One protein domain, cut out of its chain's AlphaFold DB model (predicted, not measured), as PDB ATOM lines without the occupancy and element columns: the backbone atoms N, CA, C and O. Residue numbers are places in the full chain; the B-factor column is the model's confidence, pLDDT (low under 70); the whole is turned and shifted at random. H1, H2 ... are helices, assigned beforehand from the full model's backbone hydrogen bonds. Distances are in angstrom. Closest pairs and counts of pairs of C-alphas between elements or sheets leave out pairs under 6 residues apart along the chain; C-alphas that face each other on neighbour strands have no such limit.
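What this domain is: This is residues 2 to 89 of the 92 residues of an uncharacterized protein of Halomonas olivaria (UniProt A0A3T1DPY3). The two longest helices, H4 and H6, meet as a slanted V, with the last turns of H6 against the middle of H4, and H5 spans the wide side between them to make a triangle of three helices. H2 crosses one side of this triangle and packs on H5 and H6, H1 folds back along H2 and also reaches H4, and short H3 packs near the end of H6. The printed part has 88 residues with six named helices, H1 to H6 in chain order, and no named strand; the class is all helix. It is compact, with a radius of gyration of the C-alphas of 12.1 A and spans of 32 by 30 by 19 A.

How they stand to each other: H6, residues 74 to 88, is the hub and touches four helices. With residues 84 to 88 alone it touches H4, residues 44 to 58, at a steep tilt of 42 degrees, opposite ways; the closest C-alphas, of Ala 51 and Ala 88, are 3.8 A apart. H6 touches H5, residues 61 to 71, at a steep tilt of 55 degrees, closest at the C-alphas of Ala 71 and Glu 77, 5.0 A. H2, residues 20 to 31, touches H6 with residues 26 to 30 alone, about perpendicular at 78 degrees, the C-alphas of Asp 30 and Leu 80 being closest at 5.7 A. H2 also touches H5 with residues 23 to 27 alone, closest at the C-alphas of Leu 26 and Val 67, 7.0 A. H1, residues 2 to 11, forms a helical hairpin with H2 at a shallow tilt of 26 degrees; their closest C-alphas, of Tyr 8 and Asp 21, are 5.4 A apart. H1 touches H4 too, closest at the C-alphas of Ala 2 and Ile 50, 6.1 A. H3, residues 35 to 41, touches residues 83 to 87 of H6 alone, at a shallow tilt of 12 degrees, closest at the C-alphas of Leu 36 and Leu 87, 6.6 A. Among the pairs that stay apart are H2 and H4, and H1 and H6. Every O i to N i+4 pair is within hydrogen-bond range in H1, H2, H3, H4, H5 and H6.

Where its parts are: H4 measures 20.8 A from C-alpha 44 at (220.276, 303.105, 364.867) to C-alpha 58. H6 is also 20.8 A long and ends with C-alpha 88 at (218.315, 290.635, 361.214). H2 is 16.0 A, H5 15.7 A, H1 14.1 A and H3 9.9 A; H1 begins with C-alpha 2 at (226.288, 293.201, 370.461).

The domain as a whole: The two C-alphas farthest apart, of Ala 45 and Asp 73, are 34.0 A apart. The printed part has no cut. The link from H1 to H2, with 8 residues, is short, and the other four links are tight. The mean pLDDT of the printed part is 90.6; residues 11 to 14 are under 70.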
ATOM      1  N   ALA A   2     225.166 292.686 371.266       90.38
ATOM      2  CA  ALA A   2     226.288 293.201 370.461       90.38
ATOM      3  C   ALA A   2     227.686 292.828 370.993       90.38
ATOM      4  O   ALA A   2     228.545 292.392 370.239       90.38
ATOM      5  N   THR A   3     227.896 292.886 372.310       91.06
ATOM      6  CA  THR A   3     229.158 292.444 372.933       91.06
ATOM      7  C   THR A   3     229.441 290.947 372.768       91.06
ATOM      8  O   THR A   3     230.603 290.554 372.772       91.06
ATOM      9  N   LYS A   4     228.402 290.113 372.626       92.19
ATOM     10  CA  LYS A   4     228.520 288.674 372.344       92.19
ATOM     11  C   LYS A   4     228.807 288.414 370.867       92.19
ATOM     12  O   LYS A   4     229.641 287.572 370.568       92.19
ATOM     13  N   LEU A   5     228.208 289.196 369.967       91.00
ATOM     14  CA  LEU A   5     228.529 289.160 368.534       91.00
ATOM     15  C   LEU A   5     230.005 289.519 368.291       91.00
ATOM     16  O   LEU A   5     230.720 288.777 367.627       91.00
ATOM     17  N   GLU A   6     230.509 290.580 368.926       90.06
ATOM     18  CA  GLU A   6     231.938 290.931 368.870       90.06
ATOM     19  C   GLU A   6     232.842 289.834 369.451       90.06
ATOM     20  O   GLU A   6     233.915 289.539 368.923       90.06
ATOM     21  N   ALA A   7     232.409 289.205 370.543       87.88
ATOM     22  CA  ALA A   7     233.149 288.121 371.170       87.88
ATOM     23  C   ALA A   7     233.248 286.880 370.268       87.88
ATOM     24  O   ALA A   7     234.345 286.339 370.113       87.88
ATOM     25  N   TYR A   8     232.147 286.505 369.608       86.75
ATOM     26  CA  TYR A   8     232.111 285.442 368.607       86.75
ATOM     27  C   TYR A   8     233.116 285.699 367.475       86.75
ATOM     28  O   TYR A   8     233.973 284.855 367.215       86.75
ATOM     29  N   LYS A   9     233.102 286.898 366.883       82.25
ATOM     30  CA  LYS A   9     234.013 287.271 365.784       82.25
ATOM     31  C   LYS A   9     235.482 287.283 366.196       82.25
ATOM     32  O   LYS A   9     236.359 286.938 365.410       82.25
ATOM     33  N   GLY A  10     235.766 287.737 367.419       71.62
ATOM     34  CA  GLY A  10     237.134 287.909 367.906       71.62
ATOM     35  C   GLY A  10     237.771 286.639 368.474       71.62
ATOM     36  O   GLY A  10     238.985 286.476 368.373       71.62
ATOM     37  N   ARG A  11     236.980 285.762 369.108       65.44
ATOM     38  CA  ARG A  11     237.476 284.593 369.861       65.44
ATOM     39  C   ARG A  11     236.957 283.249 369.360       65.44
ATOM     40  O   ARG A  11     237.627 282.249 369.586       65.44
ATOM     41  N   GLY A  12     235.802 283.214 368.700       59.34
ATOM     42  CA  GLY A  12     235.086 281.986 368.343       59.34
ATOM     43  C   GLY A  12     235.594 281.278 367.092       59.34
ATOM     44  O   GLY A  12     234.899 280.413 366.581       59.34
ATOM     45  N   ASN A  13     236.760 281.663 366.554       63.22
ATOM     46  CA  ASN A  13     237.334 281.116 365.315       63.22
ATOM     47  C   ASN A  13     236.394 281.187 364.086       63.22
ATOM     48  O   ASN A  13     236.674 280.561 363.067       63.22
ATOM     49  N   ASN A  14     235.302 281.959 364.187       68.25
ATOM     50  CA  ASN A  14     234.144 281.936 363.289       68.25
ATOM     51  C   ASN A  14     233.560 280.528 363.076       68.25
ATOM     52  O   ASN A  14     233.104 280.223 361.979       68.25
ATOM     53  N   ASP A  15     233.605 279.671 364.100       80.62
ATOM     54  CA  ASP A  15     232.955 278.363 364.093       80.62
ATOM     55  C   ASP A  15     231.690 278.410 364.970       80.62
ATOM     56  O   ASP A  15     231.788 278.464 366.204       80.62
ATOM     57  N   PRO A  16     230.488 278.408 364.364       81.06
ATOM     58  CA  PRO A  16     229.233 278.367 365.102       81.06
ATOM     59  C   PRO A  16     229.087 277.167 366.048       81.06
ATOM     60  O   PRO A  16     228.441 277.286 367.086       81.06
ATOM     61  N   LEU A  17     229.669 276.009 365.732       82.44
ATOM     62  CA  LEU A  17     229.400 274.773 366.473       82.44
ATOM     63  C   LEU A  17     230.154 274.689 367.805       82.44
ATOM     64  O   LEU A  17     229.695 274.007 368.722       82.44
ATOM     65  N   GLU A  18     231.283 275.388 367.932       83.56
ATOM     66  CA  GLU A  18     232.126 275.377 369.139       83.56
ATOM     67  C   GLU A  18     232.076 276.696 369.936       83.56
ATOM     68  O   GLU A  18     232.728 276.840 370.975       83.56
ATOM     69  N   SER A  19     231.299 277.684 369.480       87.94
ATOM     70  CA  SER A  19     231.274 279.018 370.080       87.94
ATOM     71  C   SER A  19     230.310 279.139 371.267       87.94
ATOM     72  O   SER A  19     229.095 279.259 371.104       87.94
ATOM     73  N   HIS A  20     230.863 279.267 372.476       88.94
ATOM     74  CA  HIS A  20     230.083 279.613 373.675       88.94
ATOM     75  C   HIS A  20     229.406 280.991 373.559       88.94
ATOM     76  O   HIS A  20     228.310 281.206 374.078       88.94
ATOM     77  N   ASP A  21     230.037 281.960 372.889       91.12
ATOM     78  CA  ASP A  21     229.415 283.272 372.689       91.12
ATOM     79  C   ASP A  21     228.176 283.169 371.784       91.12
ATOM     80  O   ASP A  21     227.225 283.933 371.965       91.12
ATOM     81  N   LEU A  22     228.157 282.204 370.858       91.38
ATOM     82  CA  LEU A  22     226.992 281.922 370.028       91.38
ATOM     83  C   LEU A  22     225.893 281.204 370.815       91.38
ATOM     84  O   LEU A  22     224.731 281.588 370.710       91.38
ATOM     85  N   GLU A  23     226.251 280.229 371.651       91.81
ATOM     86  CA  GLU A  23     225.303 279.584 372.566       91.81
ATOM     87  C   GLU A  23     224.597 280.627 373.453       91.81
ATOM     88  O   GLU A  23     223.373 280.616 373.592       91.81
ATOM     89  N   ASP A  24     225.345 281.596 373.988       93.19
ATOM     90  CA  ASP A  24     224.786 282.707 374.765       93.19
ATOM     91  C   ASP A  24     223.832 283.589 373.943       93.19
ATOM     92  O   ASP A  24     222.824 284.065 374.471       93.19
ATOM     93  N   ILE A  25     224.136 283.831 372.661       94.50
ATOM     94  CA  ILE A  25     223.245 284.572 371.755       94.50
ATOM     95  C   ILE A  25     221.943 283.796 371.562       94.50
ATOM     96  O   ILE A  25     220.872 284.370 371.754       94.50
ATOM     97  N   LEU A  26     222.016 282.504 371.240       94.62
ATOM     98  CA  LEU A  26     220.830 281.686 370.998       94.62
ATOM     99  C   LEU A  26     219.971 281.550 372.262       94.62
ATOM    100  O   LEU A  26     218.761 281.743 372.195       94.62
ATOM    101  N   ASN A  27     220.589 281.332 373.429       93.75
ATOM    102  CA  ASN A  27     219.900 281.330 374.724       93.75
ATOM    103  C   ASN A  27     219.182 282.657 375.004       93.75
ATOM    104  O   ASN A  27     218.064 282.666 375.523       93.75
ATOM    105  N   LEU A  28     219.813 283.788 374.672       94.50
ATOM    106  CA  LEU A  28     219.219 285.108 374.868       94.50
ATOM    107  C   LEU A  28     218.015 285.323 373.943       94.50
ATOM    108  O   LEU A  28     216.989 285.817 374.403       94.50
ATOM    109  N   VAL A  29     218.128 284.952 372.667       94.69
ATOM    110  CA  VAL A  29     217.043 285.112 371.685       94.69
ATOM    111  C   VAL A  29     215.863 284.188 372.003       94.69
ATOM    112  O   VAL A  29     214.707 284.599 371.903       94.69
ATOM    113  N   ASP A  30     216.135 282.964 372.442       92.88
ATOM    114  CA  ASP A  30     215.129 281.969 372.818       92.88
ATOM    115  C   ASP A  30     214.425 282.333 374.142       92.88
ATOM    116  O   ASP A  30     213.193 282.372 374.234       92.88
ATOM    117  N   GLY A  31     215.202 282.691 375.166       91.88
ATOM    118  CA  GLY A  31     214.707 282.904 376.526       91.88
ATOM    119  C   GLY A  31     214.153 284.297 376.836       91.88
ATOM    120  O   GLY A  31     213.557 284.466 377.900       91.88
ATOM    121  N   ARG A  32     214.337 285.296 375.959       93.94
ATOM    122  CA  ARG A  32     213.958 286.696 376.231       93.94
ATOM    123  C   ARG A  32     213.105 287.300 375.109       93.94
ATOM    124  O   ARG A  32     213.642 287.959 374.219       93.94
ATOM    125  N   PRO A  33     211.775 287.118 375.146       88.06
ATOM    126  CA  PRO A  33     210.861 287.679 374.147       88.06
ATOM    127  C   PRO A  33     210.971 289.204 373.988       88.06
ATOM    128  O   PRO A  33     210.840 289.721 372.882       88.06
ATOM    129  N   GLU A  34     211.264 289.924 375.073       93.62
ATOM    130  CA  GLU A  34     211.381 291.387 375.103       93.62
ATOM    131  C   GLU A  34     212.632 291.906 374.376       93.62
ATOM    132  O   GLU A  34     212.746 293.104 374.119       93.62
ATOM    133  N   LEU A  35     213.570 291.023 374.011       93.88
ATOM    134  CA  LEU A  35     214.816 291.390 373.338       93.88
ATOM    135  C   LEU A  35     214.566 292.165 372.039       93.88
ATOM    136  O   LEU A  35     215.300 293.103 371.742       93.88
ATOM    137  N   LEU A  36     213.527 291.802 371.281       92.38
ATOM    138  CA  LEU A  36     213.157 292.494 370.043       92.38
ATOM    139  C   LEU A  36     212.845 293.973 370.295       92.38
ATOM    140  O   LEU A  36     213.338 294.844 369.579       92.38
ATOM    141  N   ASP A  37     212.057 294.257 371.330       93.44
ATOM    142  CA  ASP A  37     211.686 295.623 371.693       93.44
ATOM    143  C   ASP A  37     212.875 296.381 372.286       93.44
ATOM    144  O   ASP A  37     213.082 297.550 371.970       93.44
ATOM    145  N   GLU A  38     213.715 295.714 373.077       94.06
ATOM    146  CA  GLU A  38     214.945 296.310 373.602       94.06
ATOM    147  C   GLU A  38     215.903 296.734 372.488       94.06
ATOM    148  O   GLU A  38     216.443 297.840 372.540       94.06
ATOM    149  N   ILE A  39     216.085 295.904 371.455       93.88
ATOM    150  CA  ILE A  39     216.912 296.265 370.297       93.88
ATOM    151  C   ILE A  39     216.279 297.411 369.501       93.88
ATOM    152  O   ILE A  39     216.986 298.312 369.070       93.88
ATOM    153  N   ARG A  40     214.953 297.479 369.372       90.56
ATOM    154  CA  ARG A  40     214.296 298.625 368.710       90.56
ATOM    155  C   ARG A  40     214.489 299.957 369.437       90.56
ATOM    156  O   ARG A  40     214.321 301.010 368.823       90.56
ATOM    157  N   LEU A  41     214.811 299.920 370.730       94.50
ATOM    158  CA  LEU A  41     215.006 301.105 371.567       94.50
ATOM    159  C   LEU A  41     216.463 301.586 371.634       94.50
ATOM    160  O   LEU A  41     216.698 302.682 372.147       94.50
ATOM    161  N   VAL A  42     217.437 300.809 371.141       94.00
ATOM    162  CA  VAL A  42     218.832 301.280 371.059       94.00
ATOM    163  C   VAL A  42     219.041 302.205 369.857       94.00
ATOM    164  O   VAL A  42     218.158 302.357 369.016       94.00
ATOM    165  N   ASP A  43     220.195 302.869 369.769       96.00
ATOM    166  CA  ASP A  43     220.496 303.749 368.639       96.00
ATOM    167  C   ASP A  43     220.590 302.989 367.304       96.00
ATOM    168  O   ASP A  43     220.893 301.796 367.259       96.00
ATOM    169  N   ALA A  44     220.337 303.699 366.201       94.50
ATOM    170  CA  ALA A  44     220.276 303.105 364.867       94.50
ATOM    171  C   ALA A  44     221.585 302.417 364.450       94.50
ATOM    172  O   ALA A  44     221.541 301.377 363.805       94.50
ATOM    173  N   ALA A  45     222.746 302.943 364.855       95.19
ATOM    174  CA  ALA A  45     224.025 302.333 364.501       95.19
ATOM    175  C   ALA A  45     224.188 300.961 365.171       95.19
ATOM    176  O   ALA A  45     224.696 300.025 364.552       95.19
ATOM    177  N   LEU A  46     223.733 300.826 366.419       94.81
ATOM    178  CA  LEU A  46     223.737 299.553 367.126       94.81
ATOM    179  C   LEU A  46     222.696 298.570 366.572       94.81
ATOM    180  O   LEU A  46     222.988 297.377 366.497       94.81
ATOM    181  N   GLN A  47     221.520 299.054 366.157       95.44
ATOM    182  CA  GLN A  47     220.523 298.228 365.459       95.44
ATOM    183  C   GLN A  47     221.089 297.670 364.151       95.44
ATOM    184  O   GLN A  47     221.091 296.456 363.963       95.44
ATOM    185  N   ASP A  48     221.640 298.540 363.301       95.19
ATOM    186  CA  ASP A  48     222.220 298.175 362.005       95.19
ATOM    187  C   ASP A  48     223.372 297.181 362.162       95.19
ATOM    188  O   ASP A  48     223.490 296.224 361.397       95.19
ATOM    189  N   TYR A  49     224.219 297.391 363.174       95.44
ATOM    190  CA  TYR A  49     225.291 296.463 363.500       95.44
ATOM    191  C   TYR A  49     224.731 295.078 363.845       95.44
ATOM    192  O   TYR A  49     225.121 294.090 363.234       95.44
ATOM    193  N   ILE A  50     223.792 294.999 364.790       95.31
ATOM    194  CA  ILE A  50     223.196 293.728 365.217       95.31
ATOM    195  C   ILE A  50     222.538 293.007 364.041       95.31
ATOM    196  O   ILE A  50     222.770 291.811 363.866       95.31
ATOM    197  N   ALA A  51     221.753 293.734 363.247       95.94
ATOM    198  CA  ALA A  51     221.048 293.183 362.104       95.94
ATOM    199  C   ALA A  51     222.030 292.572 361.098       95.94
ATOM    200  O   ALA A  51     221.921 291.401 360.748       95.94
ATOM    201  N   LYS A  52     223.067 293.331 360.730       94.81
ATOM    202  CA  LYS A  52     224.102 292.888 359.794       94.81
ATOM    203  C   LYS A  52     224.829 291.625 360.259       94.81
ATOM    204  O   LYS A  52     225.068 290.736 359.449       94.81
ATOM    205  N   GLU A  53     225.235 291.560 361.525       94.44
ATOM    206  CA  GLU A  53     225.977 290.396 362.027       94.44
ATOM    207  C   GLU A  53     225.084 289.151 362.121       94.44
ATOM    208  O   GLU A  53     225.541 288.046 361.840       94.44
ATOM    209  N   LEU A  54     223.804 289.316 362.470       95.00
ATOM    210  CA  LEU A  54     222.849 288.208 362.472       95.00
ATOM    211  C   LEU A  54     222.515 287.724 361.057       95.00
ATOM    212  O   LEU A  54     222.454 286.516 360.862       95.00
ATOM    213  N   SER A  55     222.383 288.616 360.070       94.50
ATOM    214  CA  SER A  55     222.241 288.225 358.656       94.50
ATOM    215  C   SER A  55     223.405 287.353 358.185       94.50
ATOM    216  O   SER A  55     223.196 286.307 357.585       94.50
ATOM    217  N   GLN A  56     224.644 287.729 358.520       92.00
ATOM    218  CA  GLN A  56     225.822 286.930 358.157       92.00
ATOM    219  C   GLN A  56     225.814 285.543 358.804       92.00
ATOM    220  O   GLN A  56     226.239 284.576 358.180       92.00
ATOM    221  N   LEU A  57     225.330 285.440 360.044       92.56
ATOM    222  CA  LEU A  57     225.149 284.154 360.713       92.56
ATOM    223  C   LEU A  57     224.044 283.324 360.054       92.56
ATOM    224  O   LEU A  57     224.228 282.131 359.857       92.56
ATOM    225  N   LEU A  58     222.919 283.936 359.678       93.81
ATOM    226  CA  LEU A  58     221.807 283.248 359.012       93.81
ATOM    227  C   LEU A  58     222.184 282.682 357.631       93.81
ATOM    228  O   LEU A  58     221.561 281.720 357.184       93.81
ATOM    229  N   GLU A  59     223.209 283.233 356.977       91.31
ATOM    230  CA  GLU A  59     223.777 282.706 355.729       91.31
ATOM    231  C   GLU A  59     224.730 281.506 355.935       91.31
ATOM    232  O   GLU A  59     225.085 280.836 354.962       91.31
ATOM    233  N   ASP A  60     225.149 281.210 357.170       90.00
ATOM    234  CA  ASP A  60     226.074 280.117 357.492       90.00
ATOM    235  C   ASP A  60     225.322 278.800 357.773       90.00
ATOM    236  O   ASP A  60     224.527 278.687 358.708       90.00
ATOM    237  N   GLU A  61     225.608 277.751 356.996       86.94
ATOM    238  CA  GLU A  61     225.003 276.424 357.184       86.94
ATOM    239  C   GLU A  61     225.290 275.834 358.577       86.94
ATOM    240  O   GLU A  61     224.424 275.185 359.169       86.94
ATOM    241  N   ASN A  62     226.473 276.091 359.147       90.19
ATOM    242  CA  ASN A  62     226.827 275.626 360.491       90.19
ATOM    243  C   ASN A  62     226.013 276.336 361.574       90.19
ATOM    244  O   ASN A  62     225.732 275.752 362.623       90.19
ATOM    245  N   PHE A  63     225.593 277.575 361.318       92.50
ATOM    246  CA  PHE A  63     224.727 278.302 362.234       92.50
ATOM    247  C   PHE A  63     223.343 277.658 362.321       92.50
ATOM    248  O   PHE A  63     222.823 277.488 363.423       92.50
ATOM    249  N   ALA A  64     222.782 277.202 361.198       92.06
ATOM    250  CA  ALA A  64     221.508 276.484 361.206       92.06
ATOM    251  C   ALA A  64     221.572 275.210 362.072       92.06
ATOM    252  O   ALA A  64     220.663 274.945 362.865       92.06
ATOM    253  N   TYR A  65     222.681 274.466 362.004       92.00
ATOM    254  CA  TYR A  65     222.910 273.313 362.880       92.00
ATOM    255  C   TYR A  65     223.042 273.704 364.361       92.00
ATOM    256  O   TYR A  65     222.527 272.994 365.229       92.00
ATOM    257  N   ALA A  66     223.682 274.834 364.671       92.38
ATOM    258  CA  ALA A  66     223.763 275.347 366.039       92.38
ATOM    259  C   ALA A  66     222.372 275.713 366.595       92.38
ATOM    260  O   ALA A  66     222.037 275.331 367.719       92.38
ATOM    261  N   VAL A  67     221.530 276.374 365.791       94.25
ATOM    262  CA  VAL A  67     220.135 276.706 366.138       94.25
ATOM    263  C   VAL A  67     219.326 275.437 366.428       94.25
ATOM    264  O   VAL A  67     218.671 275.354 367.467       94.25
ATOM    265  N   GLN A  68     219.425 274.417 365.570       91.56
ATOM    266  CA  GLN A  68     218.763 273.118 365.758       91.56
ATOM    267  C   GLN A  68     219.197 272.412 367.045       91.56
ATOM    268  O   GLN A  68     218.365 271.957 367.836       91.56
ATOM    269  N   SER A  69     220.513 272.349 367.271       91.06
ATOM    270  CA  SER A  69     221.109 271.746 368.467       91.06
ATOM    271  C   SER A  69     220.631 272.435 369.751       91.06
ATOM    272  O   SER A  69     220.330 271.774 370.752       91.06
ATOM    273  N   GLN A  70     220.500 273.764 369.709       90.25
ATOM    274  CA  GLN A  70     220.027 274.564 370.831       90.25
ATOM    275  C   GLN A  70     218.522 274.406 371.077       90.25
ATOM    276  O   GLN A  70     218.098 274.234 372.222       90.25
ATOM    277  N   ALA A  71     217.711 274.450 370.020       91.31
ATOM    278  CA  ALA A  71     216.257 274.407 370.119       91.31
ATOM    279  C   ALA A  71     215.748 273.082 370.705       91.31
ATOM    280  O   ALA A  71     214.833 273.089 371.535       91.31
ATOM    281  N   ARG A  72     216.354 271.952 370.296       88.50
ATOM    282  CA  ARG A  72     216.028 270.565 370.713       88.50
ATOM    283  C   ARG A  72     214.583 270.111 370.451       88.50
ATOM    284  O   ARG A  72     214.249 268.966 370.749       88.50
ATOM    285  N   ASP A  73     213.746 270.987 369.910       90.88
ATOM    286  CA  ASP A  73     212.346 270.780 369.567       90.88
ATOM    287  C   ASP A  73     212.018 271.594 368.300       90.88
ATOM    288  O   ASP A  73     212.349 272.783 368.263       90.88
ATOM    289  N   PRO A  74     211.360 271.005 367.283       88.88
ATOM    290  CA  PRO A  74     211.068 271.698 366.025       88.88
ATOM    291  C   PRO A  74     210.220 272.966 366.181       88.88
ATOM    292  O   PRO A  74     210.415 273.929 365.448       88.88
ATOM    293  N   GLY A  75     209.295 273.001 367.148       90.81
ATOM    294  CA  GLY A  75     208.487 274.197 367.399       90.81
ATOM    295  C   GLY A  75     209.323 275.338 367.979       90.81
ATOM    296  O   GLY A  75     209.103 276.504 367.661       90.81
ATOM    297  N   ARG A  76     210.324 275.014 368.805       91.69
ATOM    298  CA  ARG A  76     211.278 276.006 369.320       91.69
ATOM    299  C   ARG A  76     212.269 276.468 368.263       91.69
ATOM    300  O   ARG A  76     212.648 277.633 368.284       91.69
ATOM    301  N   GLU A  77     212.673 275.579 367.362       94.38
ATOM    302  CA  GLU A  77     213.544 275.913 366.232       94.38
ATOM    303  C   GLU A  77     212.889 276.987 365.357       94.38
ATOM    304  O   GLU A  77     213.508 278.015 365.093       94.38
ATOM    305  N   GLU A  78     211.617 276.797 364.995       93.81
ATOM    306  CA  GLU A  78     210.850 277.754 364.192       93.81
ATOM    307  C   GLU A  78     210.769 279.132 364.864       93.81
ATOM    308  O   GLU A  78     211.100 280.145 364.249       93.81
ATOM    309  N   VAL A  79     210.427 279.175 366.157       93.69
ATOM    310  CA  VAL A  79     210.365 280.431 366.927       93.69
ATOM    311  C   VAL A  79     211.735 281.107 367.020       93.69
ATOM    312  O   VAL A  79     211.829 282.336 366.992       93.69
ATOM    313  N   LEU A  80     212.808 280.329 367.160       94.94
ATOM    314  CA  LEU A  80     214.160 280.862 367.272       94.94
ATOM    315  C   LEU A  80     214.612 281.487 365.947       94.94
ATOM    316  O   LEU A  80     215.107 282.615 365.963       94.94
ATOM    317  N   PHE A  81     214.370 280.817 364.817       95.56
ATOM    318  CA  PHE A  81     214.619 281.390 363.493       95.56
ATOM    319  C   PHE A  81     213.785 282.645 363.247       95.56
ATOM    320  O   PHE A  81     214.356 283.664 362.872       95.56
ATOM    321  N   GLU A  82     212.483 282.629 363.550       95.06
ATOM    322  CA  GLU A  82     211.613 283.799 363.377       95.06
ATOM    323  C   GLU A  82     212.163 285.020 364.136       95.06
ATOM    324  O   GLU A  82     212.228 286.135 363.614       95.06
ATOM    325  N   ARG A  83     212.627 284.821 365.376       95.38
ATOM    326  CA  ARG A  83     213.227 285.899 366.175       95.38
ATOM    327  C   ARG A  83     214.564 286.378 365.627       95.38
ATOM    328  O   ARG A  83     214.807 287.586 365.641       95.38
ATOM    329  N   LEU A  84     215.420 285.468 365.170       95.75
ATOM    330  CA  LEU A  84     216.702 285.815 364.555       95.75
ATOM    331  C   LEU A  84     216.492 286.618 363.265       95.75
ATOM    332  O   LEU A  84     217.107 287.669 363.112       95.75
ATOM    333  N   GLU A  85     215.570 286.189 362.403       95.31
ATOM    334  CA  GLU A  85     215.185 286.881 361.165       95.31
ATOM    335  C   GLU A  85     214.609 288.280 361.459       95.31
ATOM    336  O   GLU A  85     215.027 289.278 360.863       95.31
ATOM    337  N   MET A  86     213.733 288.406 362.465       94.62
ATOM    338  CA  MET A  86     213.216 289.709 362.904       94.62
ATOM    339  C   MET A  86     214.313 290.655 363.408       94.62
ATOM    340  O   MET A  86     214.232 291.860 363.160       94.62
ATOM    341  N   LEU A  87     215.315 290.136 364.123       94.88
ATOM    342  CA  LEU A  87     216.467 290.917 364.586       94.88
ATOM    343  C   LEU A  87     217.426 291.275 363.443       94.88
ATOM    344  O   LEU A  87     218.016 292.353 363.475       94.88
ATOM    345  N   ALA A  88     217.557 290.403 362.443       94.75
ATOM    346  CA  ALA A  88     218.315 290.635 361.214       94.75
ATOM    347  C   ALA A  88     217.631 291.644 360.271       94.75
ATOM    348  O   ALA A  88     218.254 292.183 359.362       94.75
ATOM    349  N   GLY A  89     216.344 291.933 360.489       89.81
ATOM    350  CA  GLY A  89     215.554 292.763 359.579       89.81
ATOM    351  C   GLY A  89     215.200 292.046 358.271       89.81
ATOM    352  O   GLY A  89     214.728 292.685 357.328       89.81
TER     353      GLY A  89